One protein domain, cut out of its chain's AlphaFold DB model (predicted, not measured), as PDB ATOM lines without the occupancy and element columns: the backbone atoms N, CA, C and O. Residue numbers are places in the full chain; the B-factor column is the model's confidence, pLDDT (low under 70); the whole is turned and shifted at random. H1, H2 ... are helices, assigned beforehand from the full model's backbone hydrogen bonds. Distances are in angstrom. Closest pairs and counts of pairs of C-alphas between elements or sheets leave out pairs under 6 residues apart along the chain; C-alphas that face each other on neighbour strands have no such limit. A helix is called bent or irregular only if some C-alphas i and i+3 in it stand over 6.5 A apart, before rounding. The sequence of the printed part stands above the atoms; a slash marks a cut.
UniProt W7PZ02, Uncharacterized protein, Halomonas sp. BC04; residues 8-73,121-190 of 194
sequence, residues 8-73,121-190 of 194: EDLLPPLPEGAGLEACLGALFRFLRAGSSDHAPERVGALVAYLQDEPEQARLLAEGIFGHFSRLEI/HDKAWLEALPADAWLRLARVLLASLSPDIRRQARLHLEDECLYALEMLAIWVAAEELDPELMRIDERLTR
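This is residues 8 to 73 and 121 to 190 of the 194 residues of an uncharacterized protein of Halomonas sp. BC04 (UniProt W7PZ02). A small body of crossed helices, H1 to H5, sends out one long arm, helix H6, whose far part sticks out with two short helices, H7 and H8, beyond its end. In the body H2 and H5 run side by side the same way, H3 packs across the last part of H5, H4 crosses the beginning of H2, and H1 runs from H3 to H4. The printed part has 136 residues with eight named helices, H1 to H8 in order along the chain, and no named strand: the class is all helix. The whole is only just extended, close to loose, with a radius of gyration of the C-alphas of 21.5 A, and it is elongated, spanning 70 by 36 by 22 A.

Residues 8 to 19 hold no named element. H1 is residues 20 to 32, beginning at C-alpha 20 (38.954, -11.541, 10.860). H2, residues 36 to 52, is 25.0 A long and irregular: C-alphas 37 and 40 are 7.5 A apart. H3 is residues 54 to 68, 20.2 A. After the cut, H4, residues 121 to 128, is only just irregular, with C-alphas 121 and 124 7.0 A apart. H5 is residues 131 to 144, 20.4 A. H6, residues 147 to 175, is the longest at 41.9 A, from (55.287, -21.481, 10.399) to (27.880, -31.745, 40.379). H7 is residues 179 to 184 and H8 residues 186 to 189, ending at (33.857, -26.523, 55.965).

H1 touches H3 with residues 20 to 24 alone, closest at the C-alphas of Leu 20 and Ile 64, 5.1 A, at a steep tilt of 59 degrees. H2 touches H5 at a shallow tilt of 21 degrees, the same way; the C-alphas of Val 47 and Leu 137 are closest, 5.7 A. H2 touches H4 with residues 36 to 40 alone, closest at the C-alphas of Ser 36 and Trp 125, 4.2 A. H3 and H5 touch about perpendicular, 79 degrees, closest at the C-alphas of Arg 58 and Ser 144, 4.9 A. H6 touches H3 with residues 149 to 153 alone, closest at the C-alphas of Ile 149 and Gly 66, 6.0 A. H7 and H8 are close but not clearly touching, with the C-alphas of Met 182 and Leu 188 closest at 7.4 A. Every O i to N i+4 pair is within hydrogen-bond range in H1, H5, H6 and H7; H2 has 11 of 13, H3 10 of 11, H4 3 of 4, and H8 is too short for such a pair.

The C-alphas of Asp 9 and Arg 187 are farthest apart, 69.9 A. Residues 165 to 190 stand free; the body without them spans 38 by 31 by 21 A. Residues 74 to 120 are not printed, and C-alphas 73 and 121 are 24.0 A apart across the cut. The links printed whole between helices are tight. Mean pLDDT of the printed part is 79.5, and residues 8 to 17 and 168 to 190 are under 70.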
ATOM      1  N   GLU A   8      37.866 -15.075  -8.118       64.56
ATOM      2  CA  GLU A   8      38.571 -13.831  -8.450       64.56
ATOM      3  C   GLU A   8      37.708 -12.572  -8.261       64.56
ATOM      4  O   GLU A   8      38.211 -11.531  -7.844       64.56
ATOM      5  N   ASP A   9      36.395 -12.665  -8.501       60.94
ATOM      6  CA  ASP A   9      35.477 -11.520  -8.449       60.94
ATOM      7  C   ASP A   9      35.057 -11.141  -7.014       60.94
ATOM      8  O   ASP A   9      34.480 -10.075  -6.782       60.94
ATOM      9  N   LEU A  10      35.283 -12.028  -6.035       55.50
ATOM     10  CA  LEU A  10      34.645 -11.962  -4.709       55.50
ATOM     11  C   LEU A  10      35.591 -12.111  -3.515       55.50
ATOM     12  O   LEU A  10      35.177 -11.802  -2.393       55.50
ATOM     13  N   LEU A  11      36.845 -12.500  -3.746       61.56
ATOM     14  CA  LEU A  11      37.967 -12.169  -2.870       61.56
ATOM     15  C   LEU A  11      38.624 -10.897  -3.425       61.56
ATOM     16  O   LEU A  11      39.643 -10.999  -4.109       61.56
ATOM     17  N   PRO A  12      38.062  -9.690  -3.170       60.28
ATOM     18  CA  PRO A  12      38.796  -8.464  -3.470       60.28
ATOM     19  C   PRO A  12      40.168  -8.566  -2.794       60.28
ATOM     20  O   PRO A  12      40.237  -9.213  -1.744       60.28
ATOM     21  N   PRO A  13      41.234  -7.957  -3.347       59.84
ATOM     22  CA  PRO A  13      42.544  -7.964  -2.709       59.84
ATOM     23  C   PRO A  13      42.361  -7.508  -1.264       59.84
ATOM     24  O   PRO A  13      42.057  -6.341  -0.997       59.84
ATOM     25  N   LEU A  14      42.416  -8.471  -0.342       62.97
ATOM     26  CA  LEU A  14      42.215  -8.201   1.067       62.97
ATOM     27  C   LEU A  14      43.395  -7.314   1.456       62.97
ATOM     28  O   LEU A  14      44.534  -7.694   1.173       62.97
ATOM     29  N   PRO A  15      43.158  -6.120   2.025       61.97
ATOM     30  CA  PRO A  15      44.265  -5.278   2.446       61.97
ATOM     31  C   PRO A  15      45.140  -6.072   3.418       61.97
ATOM     32  O   PRO A  15      44.624  -6.857   4.219       61.97
ATOM     33  N   GLU A  16      46.458  -5.881   3.360       62.38
ATOM     34  CA  GLU A  16      47.344  -6.446   4.377       62.38
ATOM     35  C   GLU A  16      46.848  -6.016   5.768       62.38
ATOM     36  O   GLU A  16      46.616  -4.834   6.025       62.38
ATOM     37  N   GLY A  17      46.613  -6.990   6.654       64.94
ATOM     38  CA  GLY A  17      46.017  -6.740   7.970       64.94
ATOM     39  C   GLY A  17      44.487  -6.622   7.987       64.94
ATOM     40  O   GLY A  17      43.935  -6.101   8.959       64.94
ATOM     41  N   ALA A  18      43.783  -7.095   6.951       73.69
ATOM     42  CA  ALA A  18      42.333  -7.261   6.990       73.69
ATOM     43  C   ALA A  18      41.919  -8.065   8.234       73.69
ATOM     44  O   ALA A  18      42.375  -9.186   8.461       73.69
ATOM     45  N   GLY A  19      41.044  -7.474   9.050       78.69
ATOM     46  CA  GLY A  19      40.559  -8.114  10.266       78.69
ATOM     47  C   GLY A  19      39.725  -9.363   9.971       78.69
ATOM     48  O   GLY A  19      39.115  -9.494   8.907       78.69
ATOM     49  N   LEU A  20      39.640 -10.251  10.960       83.50
ATOM     50  CA  LEU A  20      38.954 -11.541  10.860       83.50
ATOM     51  C   LEU A  20      37.533 -11.466  10.281       83.50
ATOM     52  O   LEU A  20      37.174 -12.264   9.418       83.50
ATOM     53  N   GLU A  21      36.732 -10.499  10.735       84.19
ATOM     54  CA  GLU A  21      35.351 -10.294  10.278       84.19
ATOM     55  C   GLU A  21      35.281 -10.014   8.769       84.19
ATOM     56  O   GLU A  21      34.404 -10.534   8.083       84.19
ATOM     57  N   ALA A  22      36.235  -9.249   8.229       84.25
ATOM     58  CA  ALA A  22      36.290  -8.944   6.803       84.25
ATOM     59  C   ALA A  22      36.654 -10.189   5.981       84.25
ATOM     60  O   ALA A  22      36.006 -10.472   4.972       84.25
ATOM     61  N   CYS A  23      37.639 -10.960   6.448       86.75
ATOM     62  CA  CYS A  23      38.091 -12.192   5.802       86.75
ATOM     63  C   CYS A  23      36.997 -13.270   5.797       86.75
ATOM     64  O   CYS A  23      36.656 -13.809   4.741       86.75
ATOM     65  N   LEU A  24      36.384 -13.543   6.955       87.81
ATOM     66  CA  LEU A  24      35.267 -14.488   7.056       87.81
ATOM     67  C   LEU A  24      34.025 -13.983   6.313       87.81
ATOM     68  O   LEU A  24      33.329 -14.765   5.669       87.81
ATOM     69  N   GLY A  25      33.762 -12.676   6.344       87.69
ATOM     70  CA  GLY A  25      32.663 -12.055   5.612       87.69
ATOM     71  C   GLY A  25      32.800 -12.204   4.095       87.69
ATOM     72  O   GLY A  25      31.808 -12.498   3.426       87.69
ATOM     73  N   ALA A  26      34.007 -12.042   3.546       86.06
ATOM     74  CA  ALA A  26      34.287 -12.293   2.132       86.06
ATOM     75  C   ALA A  26      34.097 -13.777   1.781       86.06
ATOM     76  O   ALA A  26      33.361 -14.098   0.844       86.06
ATOM     77  N   LEU A  27      34.661 -14.676   2.596       88.50
ATOM     78  CA  LEU A  27      34.516 -16.122   2.435       88.50
ATOM     79  C   LEU A  27      33.041 -16.554   2.428       88.50
ATOM     80  O   LEU A  27      32.582 -17.200   1.487       88.50
ATOM     81  N   PHE A  28      32.268 -16.174   3.445       89.56
ATOM     82  CA  PHE A  28      30.863 -16.572   3.541       89.56
ATOM     83  C   PHE A  28      29.998 -15.913   2.473       89.56
ATOM     84  O   PHE A  28      29.055 -16.539   1.998       89.56
ATOM     85  N   ARG A  29      30.319 -14.691   2.033       87.62
ATOM     86  CA  ARG A  29      29.630 -14.065   0.896       87.62
ATOM     87  C   ARG A  29      29.817 -14.877  -0.383       87.62
ATOM     88  O   ARG A  29      28.838 -15.072  -1.098       87.62
ATOM     89  N   PHE A  30      31.026 -15.374  -0.636       86.25
ATOM     90  CA  PHE A  30      31.302 -16.253  -1.770       86.25
ATOM     91  C   PHE A  30      30.540 -17.583  -1.651       86.25
ATOM     92  O   PHE A  30      29.837 -17.981  -2.579       86.25
ATOM     93  N   LEU A  31      30.589 -18.240  -0.487       85.94
ATOM     94  CA  LEU A  31      29.896 -19.520  -0.281       85.94
ATOM     95  C   LEU A  31      28.367 -19.397  -0.354       85.94
ATOM     96  O   LEU A  31      27.699 -20.306  -0.855       85.94
ATOM     97  N   ARG A  32      27.822 -18.254   0.075       86.75
ATOM     98  CA  ARG A  32      26.396 -17.913   0.004       86.75
ATOM     99  C   ARG A  32      25.922 -17.605  -1.418       86.75
ATOM    100  O   ARG A  32      24.725 -17.679  -1.679       86.75
ATOM    101  N   ALA A  33      26.812 -17.221  -2.328       84.25
ATOM    102  CA  ALA A  33      26.413 -16.740  -3.642       84.25
ATOM    103  C   ALA A  33      25.787 -17.853  -4.504       84.25
ATOM    104  O   ALA A  33      26.352 -18.929  -4.670       84.25
ATOM    105  N   GLY A  34      24.624 -17.580  -5.100       82.38
ATOM    106  CA  GLY A  34      23.918 -18.535  -5.960       82.38
ATOM    107  C   GLY A  34      23.054 -19.545  -5.194       82.38
ATOM    108  O   GLY A  34      22.608 -19.283  -4.081       82.38
ATOM    109  N   SER A  35      22.754 -20.689  -5.821       84.44
ATOM    110  CA  SER A  35      21.904 -21.726  -5.207       84.44
ATOM    111  C   SER A  35      22.658 -22.505  -4.125       84.44
ATOM    112  O   SER A  35      23.839 -22.823  -4.301       84.44
ATOM    113  N   SER A  36      21.973 -22.866  -3.037       86.56
ATOM    114  CA  SER A  36      22.511 -23.704  -1.958       86.56
ATOM    115  C   SER A  36      23.043 -25.048  -2.459       86.56
ATOM    116  O   SER A  36      24.093 -25.479  -1.994       86.56
ATOM    117  N   ASP A  37      22.409 -25.641  -3.474       85.06
ATOM    118  CA  ASP A  37      22.798 -26.952  -4.021       85.06
ATOM    119  C   ASP A  37      24.208 -26.963  -4.632       85.06
ATOM    120  O   ASP A  37      24.859 -27.998  -4.687       85.06
ATOM    121  N   HIS A  38      24.696 -25.798  -5.070       87.38
ATOM    122  CA  HIS A  38      26.017 -25.655  -5.692       87.38
ATOM    123  C   HIS A  38      27.082 -25.199  -4.677       87.38
ATOM    124  O   HIS A  38      28.195 -24.840  -5.061       87.38
ATOM    125  N   ALA A  39      26.767 -25.163  -3.374       88.62
ATOM    126  CA  ALA A  39      27.738 -24.796  -2.343       88.62
ATOM    127  C   ALA A  39      28.988 -25.697  -2.351       88.62
ATOM    128  O   ALA A  39      30.090 -25.146  -2.287       88.62
ATOM    129  N   PRO A  40      28.878 -27.035  -2.502       89.94
ATOM    130  CA  PRO A  40      30.057 -27.901  -2.571       89.94
ATOM    131  C   PRO A  40      30.957 -27.585  -3.769       89.94
ATOM    132  O   PRO A  40      32.177 -27.537  -3.633       89.94
ATOM    133  N   GLU A  41      30.356 -27.310  -4.927       90.25
ATOM    134  CA  GLU A  41      31.075 -26.941  -6.150       90.25
ATOM    135  C   GLU A  41      31.803 -25.605  -5.982       90.25
ATOM    136  O   GLU A  41      32.961 -25.485  -6.376       90.25
ATOM    137  N   ARG A  42      31.175 -24.628  -5.312       89.38
ATOM    138  CA  ARG A  42      31.819 -23.357  -4.953       89.38
ATOM    139  C   ARG A  42      33.013 -23.557  -4.035       89.38
ATOM    140  O   ARG A  42      34.064 -22.979  -4.293       89.38
ATOM    141  N   VAL A  43      32.889 -24.381  -2.989       91.25
ATOM    142  CA  VAL A  43      34.039 -24.703  -2.126       91.25
ATOM    143  C   VAL A  43      35.151 -25.358  -2.940       91.25
ATOM    144  O   VAL A  43      36.309 -24.993  -2.769       91.25
ATOM    145  N   GLY A  44      34.814 -26.276  -3.848       91.44
ATOM    146  CA  GLY A  44      35.783 -26.893  -4.756       91.44
ATOM    147  C   GLY A  44      36.510 -25.869  -5.631       91.44
ATOM    148  O   GLY A  44      37.737 -25.884  -5.688       91.44
ATOM    149  N   ALA A  45      35.770 -24.944  -6.248       90.50
ATOM    150  CA  ALA A  45      36.332 -23.866  -7.059       90.50
ATOM    151  C   ALA A  45      37.230 -22.926  -6.240       90.50
ATOM    152  O   ALA A  45      38.308 -22.554  -6.693       90.50
ATOM    153  N   LEU A  46      36.823 -22.585  -5.014       90.75
ATOM    154  CA  LEU A  46      37.635 -21.784  -4.100       90.75
ATOM    155  C   LEU A  46      38.922 -22.508  -3.703       90.75
ATOM    156  O   LEU A  46      39.985 -21.905  -3.705       90.75
ATOM    157  N   VAL A  47      38.838 -23.795  -3.365       92.75
ATOM    158  CA  VAL A  47      40.008 -24.614  -3.023       92.75
ATOM    159  C   VAL A  47      40.999 -24.645  -4.183       92.75
ATOM    160  O   VAL A  47      42.178 -24.415  -3.943       92.75
ATOM    161  N   ALA A  48      40.526 -24.876  -5.411       92.12
ATOM    162  CA  ALA A  48      41.375 -24.866  -6.602       92.12
ATOM    163  C   ALA A  48      42.036 -23.494  -6.810       92.12
ATOM    164  O   ALA A  48      43.252 -23.409  -6.916       92.12
ATOM    165  N   TYR A  49      41.257 -22.412  -6.732       90.88
ATOM    166  CA  TYR A  49      41.779 -21.050  -6.841       90.88
ATOM    167  C   TYR A  49      42.858 -20.735  -5.795       90.88
ATOM    168  O   TYR A  49      43.912 -20.215  -6.132       90.88
ATOM    169  N   LEU A  50      42.639 -21.091  -4.525       90.81
ATOM    170  CA  LEU A  50      43.626 -20.864  -3.462       90.81
ATOM    171  C   LEU A  50      44.882 -21.742  -3.614       90.81
ATOM    172  O   LEU A  50      45.926 -21.419  -3.055       90.81
ATOM    173  N   GLN A  51      44.795 -22.865  -4.327       91.62
ATOM    174  CA  GLN A  51      45.965 -23.677  -4.667       91.62
ATOM    175  C   GLN A  51      46.764 -23.069  -5.824       91.62
ATOM    176  O   GLN A  51      47.992 -23.145  -5.799       91.62
ATOM    177  N   ASP A  52      46.078 -22.456  -6.789       91.69
ATOM    178  CA  ASP A  52      46.692 -21.815  -7.955       91.69
ATOM    179  C   ASP A  52      47.260 -20.416  -7.627       91.69
ATOM    180  O   ASP A  52      48.265 -20.010  -8.206       91.69
ATOM    181  N   GLU A  53      46.685 -19.717  -6.641       90.12
ATOM    182  CA  GLU A  53      47.069 -18.365  -6.205       90.12
ATOM    183  C   GLU A  53      47.593 -18.357  -4.746       90.12
ATOM    184  O   GLU A  53      46.863 -18.019  -3.800       90.12
ATOM    185  N   PRO A  54      48.870 -18.728  -4.512       87.44
ATOM    186  CA  PRO A  54      49.406 -18.950  -3.167       87.44
ATOM    187  C   PRO A  54      49.493 -17.683  -2.304       87.44
ATOM    188  O   PRO A  54      49.337 -17.776  -1.086       87.44
ATOM    189  N   GLU A  55      49.705 -16.502  -2.894       86.69
ATOM    190  CA  GLU A  55      49.728 -15.238  -2.139       86.69
ATOM    191  C   GLU A  55      48.346 -14.899  -1.569       86.69
ATOM    192  O   GLU A  55      48.217 -14.509  -0.410       86.69
ATOM    193  N   GLN A  56      47.285 -15.130  -2.336       84.81
ATOM    194  CA  GLN A  56      45.906 -14.875  -1.940       84.81
ATOM    195  C   GLN A  56      45.483 -15.872  -0.864       84.81
ATOM    196  O   GLN A  56      44.831 -15.495   0.114       84.81
ATOM    197  N   ALA A  57      45.914 -17.130  -0.989       89.75
ATOM    198  CA  ALA A  57      45.738 -18.125   0.057       89.75
ATOM    199  C   ALA A  57      46.471 -17.752   1.346       89.75
ATOM    200  O   ALA A  57      45.891 -17.894   2.424       89.75
ATOM    201  N   ARG A  58      47.699 -17.231   1.253       89.00
ATOM    202  CA  ARG A  58      48.456 -16.740   2.409       89.00
ATOM    203  C   ARG A  58      47.755 -15.556   3.072       89.00
ATOM    204  O   ARG A  58      47.534 -15.605   4.276       89.00
ATOM    205  N   LEU A  59      47.343 -14.538   2.315       87.06
ATOM    206  CA  LEU A  59      46.645 -13.359   2.848       87.06
ATOM    207  C   LEU A  59      45.334 -13.732   3.550       87.06
ATOM    208  O   LEU A  59      45.075 -13.278   4.665       87.06
ATOM    209  N   LEU A  60      44.522 -14.593   2.928       87.50
ATOM    210  CA  LEU A  60      43.276 -15.070   3.525       87.50
ATOM    211  C   LEU A  60      43.545 -15.898   4.789       87.50
ATOM    212  O   LEU A  60      42.877 -15.711   5.806       87.50
ATOM    213  N   ALA A  61      44.531 -16.795   4.741       90.12
ATOM    214  CA  ALA A  61      44.891 -17.622   5.879       90.12
ATOM    215  C   ALA A  61      45.430 -16.776   7.040       90.12
ATOM    216  O   ALA A  61      44.961 -16.929   8.163       90.12
ATOM    217  N   GLU A  62      46.361 -15.856   6.802       88.19
ATOM    218  CA  GLU A  62      46.920 -14.990   7.844       88.19
ATOM    219  C   GLU A  62      45.876 -14.023   8.413       88.19
ATOM    220  O   GLU A  62      45.820 -13.836   9.629       88.19
ATOM    221  N   GLY A  63      44.989 -13.475   7.577       86.31
ATOM    222  CA  GLY A  63      43.879 -12.636   8.034       86.31
ATOM    223  C   GLY A  63      42.890 -13.388   8.932       86.31
ATOM    224  O   GLY A  63      42.360 -12.821   9.888       86.31
ATOM    225  N   ILE A  64      42.670 -14.684   8.678       87.62
ATOM    226  CA  ILE A  64      41.845 -15.535   9.544       87.62
ATOM    227  C   ILE A  64      42.634 -15.955  10.792       87.62
ATOM    228  O   ILE A  64      42.281 -15.598  11.915       87.62
ATOM    229  N   PHE A  65      43.731 -16.692  10.626       86.00
ATOM    230  CA  PHE A  65      44.438 -17.358  11.722       86.00
ATOM    231  C   PHE A  65      45.320 -16.425  12.561       86.00
ATOM    232  O   PHE A  65      45.492 -16.675  13.751       86.00
ATOM    233  N   GLY A  66      45.822 -15.325  11.998       82.19
ATOM    234  CA  GLY A  66      46.561 -14.303  12.749       82.19
ATOM    235  C   GLY A  66      45.676 -13.496  13.706       82.19
ATOM    236  O   GLY A  66      46.168 -12.854  14.633       82.19
ATOM    237  N   HIS A  67      44.358 -13.531  13.504       79.94
ATOM    238  CA  HIS A  67      43.373 -12.961  14.421       79.94
ATOM    239  C   HIS A  67      42.644 -14.025  15.245       79.94
ATOM    240  O   HIS A  67      42.155 -13.704  16.325       79.94
ATOM    241  N   PHE A  68      42.613 -15.273  14.776       72.88
ATOM    242  CA  PHE A  68      42.018 -16.412  15.472       72.88
ATOM    243  C   PHE A  68      42.621 -16.641  16.861       72.88
ATOM    244  O   PHE A  68      41.889 -16.923  17.799       72.88
ATOM    245  N   SER A  69      43.928 -16.422  17.025       70.44
ATOM    246  CA  SER A  69      44.627 -16.492  18.318       70.44
ATOM    247  C   SER A  69      44.206 -15.423  19.340       70.44
ATOM    248  O   SER A  69      44.723 -15.388  20.450       70.44
ATOM    249  N   ARG A  70      43.296 -14.514  18.973       73.81
ATOM    250  CA  ARG A  70      42.705 -13.506  19.869       73.81
ATOM    251  C   ARG A  70      41.218 -13.735  20.126       73.81
ATOM    252  O   ARG A  70      40.613 -12.926  20.825       73.81
ATOM    253  N   LEU A  71      40.630 -14.765  19.519       76.00
ATOM    254  CA  LEU A  71      39.242 -15.132  19.758       76.00
ATOM    255  C   LEU A  71      39.134 -16.039  20.974       76.00
ATOM    256  O   LEU A  71      39.902 -16.991  21.112       76.00
ATOM    257  N   GLU A  72      38.111 -15.789  21.779       72.69
ATOM    258  CA  GLU A  72      37.676 -16.718  22.813       72.69
ATOM    259  C   GLU A  72      36.823 -17.809  22.144       72.69
ATOM    260  O   GLU A  72      35.746 -17.558  21.584       72.69
ATOM    261  N   ILE A  73      37.342 -19.035  22.139       71.69
ATOM    262  CA  ILE A  73      36.739 -20.214  21.501       71.69
ATOM    263  C   ILE A  73      35.982 -21.030  22.547       71.69
ATOM    264  O   ILE A  73      34.903 -21.557  22.264       71.69
ATOM    265  N   HIS A 121      18.900 -17.726   7.154       85.81
ATOM    266  CA  HIS A 121      18.779 -17.992   5.718       85.81
ATOM    267  C   HIS A 121      19.987 -18.764   5.164       85.81
ATOM    268  O   HIS A 121      19.899 -19.333   4.081       85.81
ATOM    269  N   ASP A 122      21.088 -18.832   5.917       88.88
ATOM    270  CA  ASP A 122      22.305 -19.551   5.530       88.88
ATOM    271  C   ASP A 122      22.220 -21.059   5.763       88.88
ATOM    272  O   ASP A 122      23.028 -21.818   5.232       88.88
ATOM    273  N   LYS A 123      21.201 -21.509   6.504       88.69
ATOM    274  CA  LYS A 123      21.011 -22.913   6.867       88.69
ATOM    275  C   LYS A 123      21.095 -23.851   5.657       88.69
ATOM    276  O   LYS A 123      21.803 -24.847   5.714       88.69
ATOM    277  N   ALA A 124      20.423 -23.509   4.559       89.44
ATOM    278  CA  ALA A 124      20.321 -24.388   3.397       89.44
ATOM    279  C   ALA A 124      21.677 -24.674   2.726       89.44
ATOM    280  O   ALA A 124      21.939 -25.811   2.348       89.44
ATOM    281  N   TRP A 125      22.556 -23.673   2.578       90.50
ATOM    282  CA  TRP A 125      23.870 -23.906   1.962       90.50
ATOM    283  C   TRP A 125      24.872 -24.502   2.954       90.50
ATOM    284  O   TRP A 125      25.729 -25.276   2.542       90.50
ATOM    285  N   LEU A 126      24.748 -24.186   4.248       90.31
ATOM    286  CA  LEU A 126      25.556 -24.807   5.298       90.31
ATOM    287  C   LEU A 126      25.289 -26.314   5.389       90.31
ATOM    288  O   LEU A 126      26.235 -27.089   5.467       90.31
ATOM    289  N   GLU A 127      24.019 -26.731   5.331       90.06
ATOM    290  CA  GLU A 127      23.623 -28.149   5.351       90.06
ATOM    291  C   GLU A 127      23.973 -28.885   4.051       90.06
ATOM    292  O   GLU A 127      24.242 -30.084   4.079       90.06
ATOM    293  N   ALA A 128      24.003 -28.180   2.917       90.44
ATOM    294  CA  ALA A 128      24.421 -28.756   1.641       90.44
ATOM    295  C   ALA A 128      25.931 -29.052   1.581       90.44
ATOM    296  O   ALA A 128      26.364 -29.837   0.738       90.44
ATOM    297  N   LEU A 129      26.742 -28.428   2.444       90.06
ATOM    298  CA  LEU A 129      28.188 -28.617   2.459       90.06
ATOM    299  C   LEU A 129      28.594 -29.854   3.261       90.06
ATOM    300  O   LEU A 129      28.399 -29.893   4.478       90.06
ATOM    301  N   PRO A 130      29.245 -30.844   2.627       89.56
ATOM    302  CA  PRO A 130      29.720 -32.005   3.351       89.56
ATOM    303  C   PRO A 130      30.983 -31.654   4.156       89.56
ATOM    304  O   PRO A 130      31.749 -30.748   3.813       89.56
ATOM    305  N   ALA A 131      31.217 -32.383   5.250       89.12
ATOM    306  CA  ALA A 131      32.315 -32.096   6.179       89.12
ATOM    307  C   ALA A 131      33.701 -32.125   5.506       89.12
ATOM    308  O   ALA A 131      34.596 -31.362   5.866       89.12
ATOM    309  N   ASP A 132      33.893 -32.973   4.496       90.62
ATOM    310  CA  ASP A 132      35.146 -33.060   3.752       90.62
ATOM    311  C   ASP A 132      35.453 -31.787   2.948       90.62
ATOM    312  O   ASP A 132      36.627 -31.452   2.796       90.62
ATOM    313  N   ALA A 133      34.441 -31.053   2.474       90.50
ATOM    314  CA  ALA A 133      34.637 -29.793   1.760       90.50
ATOM    315  C   ALA A 133      35.246 -28.733   2.691       90.50
ATOM    316  O   ALA A 133      36.243 -28.093   2.345       90.50
ATOM    317  N   TRP A 134      34.728 -28.635   3.919       89.81
ATOM    318  CA  TRP A 134      35.292 -27.784   4.968       89.81
ATOM    319  C   TRP A 134      36.725 -28.180   5.326       89.81
ATOM    320  O   TRP A 134      37.599 -27.319   5.429       89.81
ATOM    321  N   LEU A 135      37.000 -29.483   5.449       91.12
ATOM    322  CA  LEU A 135      38.347 -29.980   5.742       91.12
ATOM    323  C   LEU A 135      39.342 -29.681   4.615       91.12
ATOM    324  O   LEU A 135      40.497 -29.370   4.895       91.12
ATOM    325  N   ARG A 136      38.929 -29.773   3.345       93.38
ATOM    326  CA  ARG A 136      39.780 -29.406   2.199       93.38
ATOM    327  C   ARG A 136      40.142 -27.924   2.235       93.38
ATOM    328  O   ARG A 136      41.323 -27.605   2.129       93.38
ATOM    329  N   LEU A 137      39.157 -27.051   2.455       92.19
ATOM    330  CA  LEU A 137      39.387 -25.613   2.585       92.19
ATOM    331  C   LEU A 137      40.331 -25.302   3.753       92.19
ATOM    332  O   LEU A 137      41.331 -24.612   3.570       92.19
ATOM    333  N   ALA A 138      40.069 -25.876   4.930       90.56
ATOM    334  CA  ALA A 138      40.921 -25.698   6.101       90.56
ATOM    335  C   ALA A 138      42.362 -26.163   5.842       90.56
ATOM    336  O   ALA A 138      43.302 -25.473   6.227       90.56
ATOM    337  N   ARG A 139      42.561 -27.297   5.156       93.19
ATOM    338  CA  ARG A 139      43.903 -27.795   4.811       93.19
ATOM    339  C   ARG A 139      44.668 -26.841   3.904       93.19
ATOM    340  O   ARG A 139      45.846 -26.627   4.167       93.19
ATOM    341  N   VAL A 140      44.026 -26.285   2.875       94.50
ATOM    342  CA  VAL A 140      44.678 -25.313   1.983       94.50
ATOM    343  C   VAL A 140      45.080 -24.066   2.763       94.50
ATOM    344  O   VAL A 140      46.244 -23.687   2.730       94.50
ATOM    345  N   LEU A 141      44.168 -23.497   3.555       91.88
ATOM    346  CA  LEU A 141      44.472 -22.309   4.356       91.88
ATOM    347  C   LEU A 141      45.596 -22.568   5.365       91.88
ATOM    348  O   LEU A 141      46.547 -21.798   5.442       91.88
ATOM    349  N   LEU A 142      45.529 -23.679   6.105       91.12
ATOM    350  CA  LEU A 142      46.573 -24.049   7.059       91.12
ATOM    351  C   LEU A 142      47.919 -24.250   6.365       91.12
ATOM    352  O   LEU A 142      48.930 -23.823   6.917       91.12
ATOM    353  N   ALA A 143      47.942 -24.871   5.181       92.25
ATOM    354  CA  ALA A 143      49.157 -25.086   4.399       92.25
ATOM    355  C   ALA A 143      49.806 -23.771   3.941       92.25
ATOM    356  O   ALA A 143      51.036 -23.706   3.916       92.25
ATOM    357  N   SER A 144      49.006 -22.736   3.673       92.00
ATOM    358  CA  SER A 144      49.469 -21.411   3.238       92.00
ATOM    359  C   SER A 144      49.942 -20.496   4.373       92.00
ATOM    360  O   SER A 144      50.502 -19.438   4.106       92.00
ATOM    361  N   LEU A 145      49.749 -20.879   5.640       90.81
ATOM    362  CA  LEU A 145      50.251 -20.105   6.780       90.81
ATOM    363  C   LEU A 145      51.770 -20.167   6.913       90.81
ATOM    364  O   LEU A 145      52.367 -21.243   6.790       90.81
ATOM    365  N   SER A 146      52.354 -19.043   7.335       89.94
ATOM    366  CA  SER A 146      53.717 -19.017   7.861       89.94
ATOM    367  C   SER A 146      53.869 -19.958   9.073       89.94
ATOM    368  O   SER A 146      52.909 -20.167   9.831       89.94
ATOM    369  N   PRO A 147      55.064 -20.548   9.294       89.62
ATOM    370  CA  PRO A 147      55.287 -21.481  10.399       89.62
ATOM    371  C   PRO A 147      54.959 -20.892  11.777       89.62
ATOM    372  O   PRO A 147      54.404 -21.593  12.625       89.62
ATOM    373  N   ASP A 148      55.251 -19.606  11.981       89.81
ATOM    374  CA  ASP A 148      55.036 -18.918  13.255       89.81
ATOM    375  C   ASP A 148      53.549 -18.726  13.558       89.81
ATOM    376  O   ASP A 148      53.091 -19.104  14.639       89.81
ATOM    377  N   ILE A 149      52.770 -18.226  12.588       87.94
ATOM    378  CA  ILE A 149      51.320 -18.036  12.752       87.94
ATOM    379  C   ILE A 149      50.631 -19.390  12.919       87.94
ATOM    380  O   ILE A 149      49.779 -19.547  13.794       87.94
ATOM    381  N   ARG A 150      51.036 -20.406  12.146       89.50
ATOM    382  CA  ARG A 150      50.503 -21.767  12.291       89.50
ATOM    383  C   ARG A 150      50.753 -22.320  13.693       89.50
ATOM    384  O   ARG A 150      49.853 -22.912  14.286       89.50
ATOM    385  N   ARG A 151      51.965 -22.134  14.228       90.00
ATOM    386  CA  ARG A 151      52.315 -22.566  15.586       90.00
ATOM    387  C   ARG A 151      51.489 -21.825  16.634       90.00
ATOM    388  O   ARG A 151      50.963 -22.474  17.530       90.00
ATOM    389  N   GLN A 152      51.361 -20.504  16.520       89.12
ATOM    390  CA  GLN A 152      50.567 -19.694  17.449       89.12
ATOM    391  C   GLN A 152      49.090 -20.094  17.447       89.12
ATOM    392  O   GLN A 152      48.525 -20.309  18.513       89.12
ATOM    393  N   ALA A 153      48.483 -20.255  16.269       86.62
ATOM    394  CA  ALA A 153      47.090 -20.674  16.148       86.62
ATOM    395  C   ALA A 153      46.853 -22.070  16.745       86.62
ATOM    396  O   ALA A 153      45.833 -22.291  17.392       86.62
ATOM    397  N   ARG A 154      47.803 -23.001  16.565       87.50
ATOM    398  CA  ARG A 154      47.724 -24.337  17.169       87.50
ATOM    399  C   ARG A 154      47.792 -24.279  18.694       87.50
ATOM    400  O   ARG A 154      46.940 -24.876  19.334       87.50
ATOM    401  N   LEU A 155      48.779 -23.571  19.246       89.25
ATOM    402  CA  LEU A 155      48.938 -23.437  20.698       89.25
ATOM    403  C   LEU A 155      47.704 -22.793  21.331       89.25
ATOM    404  O   LEU A 155      47.171 -23.332  22.288       89.25
ATOM    405  N   HIS A 156      47.192 -21.714  20.733       86.50
ATOM    406  CA  HIS A 156      45.968 -21.065  21.206       86.50
ATOM    407  C   HIS A 156      44.769 -22.018  21.213       86.50
ATOM    408  O   HIS A 156      44.020 -22.067  22.179       86.50
ATOM    409  N   LEU A 157      44.590 -22.810  20.151       83.25
ATOM    410  CA  LEU A 157      43.499 -23.781  20.092       83.25
ATOM    411  C   LEU A 157      43.656 -24.893  21.143       83.25
ATOM    412  O   LEU A 157      42.669 -25.300  21.746       83.25
ATOM    413  N   GLU A 158      44.879 -25.386  21.351       85.50
ATOM    414  CA  GLU A 158      45.191 -26.366  22.397       85.50
ATOM    415  C   GLU A 158      44.872 -25.801  23.793       85.50
ATOM    416  O   GLU A 158      44.206 -26.482  24.573       85.50
ATOM    417  N   ASP A 159      45.261 -24.551  24.065       85.25
ATOM    418  CA  ASP A 159      44.997 -23.855  25.328       85.25
ATOM    419  C   ASP A 159      43.491 -23.644  25.560       85.25
ATOM    420  O   ASP A 159      42.979 -23.989  26.623       85.25
ATOM    421  N   GLU A 160      42.748 -23.164  24.558       80.12
ATOM    422  CA  GLU A 160      41.292 -22.970  24.646       80.12
ATOM    423  C   GLU A 160      40.541 -24.296  24.860       80.12
ATOM    424  O   GLU A 160      39.578 -24.360  25.627       80.12
ATOM    425  N   CYS A 161      40.981 -25.378  24.207       77.69
ATOM    426  CA  CYS A 161      40.413 -26.708  24.418       77.69
ATOM    427  C   CYS A 161      40.733 -27.255  25.813       77.69
ATOM    428  O   CYS A 161      39.851 -27.831  26.451       77.69
ATOM    429  N   LEU A 162      41.968 -27.086  26.293       82.44
ATOM    430  CA  LEU A 162      42.359 -27.504  27.636       82.44
ATOM    431  C   LEU A 162      41.583 -26.722  28.695       82.44
ATOM    432  O   LEU A 162      41.059 -27.331  29.621       82.44
ATOM    433  N   TYR A 163      41.440 -25.410  28.513       74.88
ATOM    434  CA  TYR A 163      40.646 -24.559  29.388       74.88
ATOM    435  C   TYR A 163      39.176 -24.991  29.406       74.88
ATOM    436  O   TYR A 163      38.579 -25.127  30.473       74.88
ATOM    437  N   ALA A 164      38.596 -25.312  28.243       71.81
ATOM    438  CA  ALA A 164      37.245 -25.861  28.177       71.81
ATOM    439  C   ALA A 164      37.106 -27.173  28.961       71.81
ATOM    440  O   ALA A 164      36.144 -27.340  29.710       71.81
ATOM    441  N   LEU A 165      38.070 -28.086  28.824       72.75
ATOM    442  CA  LEU A 165      38.095 -29.354  29.557       72.75
ATOM    443  C   LEU A 165      38.290 -29.160  31.064       72.75
ATOM    444  O   LEU A 165      37.622 -29.830  31.848       72.75
ATOM    445  N   GLU A 166      39.169 -28.248  31.475       73.44
ATOM    446  CA  GLU A 166      39.398 -27.905  32.880       73.44
ATOM    447  C   GLU A 166      38.122 -27.356  33.510       73.44
ATOM    448  O   GLU A 166      37.685 -27.846  34.551       73.44
ATOM    449  N   MET A 167      37.475 -26.402  32.837       71.44
ATOM    450  CA  MET A 167      36.205 -25.862  33.294       71.44
ATOM    451  C   MET A 167      35.181 -26.986  33.457       71.44
ATOM    452  O   MET A 167      34.585 -27.097  34.524       71.44
ATOM    453  N   LEU A 168      35.013 -27.872  32.470       65.31
ATOM    454  CA  LEU A 168      34.108 -29.025  32.594       65.31
ATOM    455  C   LEU A 168      34.461 -29.949  33.751       65.31
ATOM    456  O   LEU A 168      33.556 -30.405  34.434       65.31
ATOM    457  N   ALA A 169      35.742 -30.228  33.979       64.75
ATOM    458  CA  ALA A 169      36.174 -31.080  35.076       64.75
ATOM    459  C   ALA A 169      35.806 -30.465  36.435       64.75
ATOM    460  O   ALA A 169      35.276 -31.168  37.294       64.75
ATOM    461  N   ILE A 170      36.009 -29.151  36.603       63.94
ATOM    462  CA  ILE A 170      35.558 -28.401  37.787       63.94
ATOM    463  C   ILE A 170      34.034 -28.500  37.929       63.94
ATOM    464  O   ILE A 170      33.535 -28.754  39.024       63.94
ATOM    465  N   TRP A 171      33.289 -28.327  36.832       64.50
ATOM    466  CA  TRP A 171      31.826 -28.399  36.841       64.50
ATOM    467  C   TRP A 171      31.301 -29.795  37.201       64.50
ATOM    468  O   TRP A 171      30.417 -29.893  38.044       64.50
ATOM    469  N   VAL A 172      31.869 -30.861  36.627       62.44
ATOM    470  CA  VAL A 172      31.510 -32.259  36.927       62.44
ATOM    471  C   VAL A 172      31.835 -32.604  38.379       62.44
ATOM    472  O   VAL A 172      30.998 -33.168  39.078       62.44
ATOM    473  N   ALA A 173      33.014 -32.211  38.868       67.06
ATOM    474  CA  ALA A 173      33.390 -32.423  40.265       67.06
ATOM    475  C   ALA A 173      32.446 -31.691  41.236       67.06
ATOM    476  O   ALA A 173      32.143 -32.207  42.308       67.06
ATOM    477  N   ALA A 174      31.952 -30.508  40.856       64.62
ATOM    478  CA  ALA A 174      30.969 -29.757  41.633       64.62
ATOM    479  C   ALA A 174      29.545 -30.343  41.562       64.62
ATOM    480  O   ALA A 174      28.756 -30.094  42.469       64.62
ATOM    481  N   GLU A 175      29.197 -31.106  40.521       60.69
ATOM    482  CA  GLU A 175      27.880 -31.745  40.379       60.69
ATOM    483  C   GLU A 175      27.739 -32.998  41.262       60.69
ATOM    484  O   GLU A 175      26.659 -33.255  41.791       60.69
ATOM    485  N   GLU A 176      28.831 -33.734  41.505       52.56
ATOM    486  CA  GLU A 176      28.861 -34.841  42.480       52.56
ATOM    487  C   GLU A 176      28.885 -34.370  43.950       52.56
ATOM    488  O   GLU A 176      28.639 -35.162  44.864       52.56
ATOM    489  N   LEU A 177      29.126 -33.077  44.200       54.28
ATOM    490  CA  LEU A 177      28.917 -32.442  45.503       54.28
ATOM    491  C   LEU A 177      27.412 -32.210  45.723       54.28
ATOM    492  O   LEU A 177      26.904 -31.093  45.642       54.28
ATOM    493  N   ASP A 178      26.693 -33.296  46.012       53.47
ATOM    494  CA  ASP A 178      25.297 -33.260  46.445       53.47
ATOM    495  C   ASP A 178      25.146 -32.263  47.622       53.47
ATOM    496  O   ASP A 178      25.889 -32.363  48.607       53.47
ATOM    497  N   PRO A 179      24.208 -31.295  47.581       54.09
ATOM    498  CA  PRO A 179      23.912 -30.444  48.732       54.09
ATOM    499  C   PRO A 179      23.590 -31.244  50.010       54.09
ATOM    500  O   PRO A 179      23.807 -30.741  51.114       54.09
ATOM    501  N   GLU A 180      23.132 -32.496  49.892       48.62
ATOM    502  CA  GLU A 180      22.983 -33.416  51.026       48.62
ATOM    503  C   GLU A 180      24.337 -33.879  51.614       48.62
ATOM    504  O   GLU A 180      24.426 -34.048  52.828       48.62
ATOM    505  N   LEU A 181      25.420 -34.007  50.832       48.62
ATOM    506  CA  LEU A 181      26.764 -34.351  51.337       48.62
ATOM    507  C   LEU A 181      27.395 -33.203  52.144       48.62
ATOM    508  O   LEU A 181      28.029 -33.457  53.169       48.62
ATOM    509  N   MET A 182      27.142 -31.943  51.762       50.53
ATOM    510  CA  MET A 182      27.503 -30.770  52.580       50.53
ATOM    511  C   MET A 182      26.698 -30.681  53.889       50.53
ATOM    512  O   MET A 182      27.140 -30.041  54.841       50.53
ATOM    513  N   ARG A 183      25.530 -31.334  53.960       53.38
ATOM    514  CA  ARG A 183      24.700 -31.427  55.173       53.38
ATOM    515  C   ARG A 183      25.121 -32.579  56.095       53.38
ATOM    516  O   ARG A 183      24.816 -32.534  57.285       53.38
ATOM    517  N   ILE A 184      25.789 -33.606  55.564       52.47
ATOM    518  CA  ILE A 184      26.168 -34.824  56.302       52.47
ATOM    519  C   ILE A 184      27.534 -34.689  56.997       52.47
ATOM    520  O   ILE A 184      27.714 -35.300  58.050       52.47
ATOM    521  N   ASP A 185      28.466 -33.874  56.488       51.03
ATOM    522  CA  ASP A 185      29.765 -33.675  57.149       51.03
ATOM    523  C   ASP A 185      30.210 -32.197  57.187       51.03
ATOM    524  O   ASP A 185      30.913 -31.700  56.305       51.03
ATOM    525  N   GLU A 186      29.853 -31.491  58.272       55.50
ATOM    526  CA  GLU A 186      30.308 -30.119  58.585       55.50
ATOM    527  C   GLU A 186      31.847 -29.977  58.649       55.50
ATOM    528  O   GLU A 186      32.371 -28.856  58.674       55.50
ATOM    529  N   ARG A 187      32.605 -31.086  58.670       52.75
ATOM    530  CA  ARG A 187      34.078 -31.074  58.678       52.75
ATOM    531  C   ARG A 187      34.696 -30.622  57.359       52.75
ATOM    532  O   ARG A 187      35.818 -30.129  57.389       52.75
ATOM    533  N   LEU A 188      33.979 -30.708  56.236       51.94
ATOM    534  CA  LEU A 188      34.453 -30.210  54.934       51.94
ATOM    535  C   LEU A 188      34.520 -28.671  54.875       51.94
ATOM    536  O   LEU A 188      35.235 -28.109  54.050       51.94
ATOM    537  N   THR A 189      33.827 -27.987  55.789       51.25
ATOM    538  CA  THR A 189      33.857 -26.523  55.965       51.25
ATOM    539  C   THR A 189      34.970 -26.031  56.894       51.25
ATOM    540  O   THR A 189      35.219 -24.827  56.956       51.25
ATOM    541  N   ARG A 190      35.656 -26.925  57.621       53.50
ATOM    542  CA  ARG A 190      36.838 -26.577  58.424       53.50
ATOM    543  C   ARG A 190      38.104 -26.941  57.669       53.50
ATOM    544  O   ARG A 190      38.736 -27.961  57.922       53.50
TER     545      ARG A 190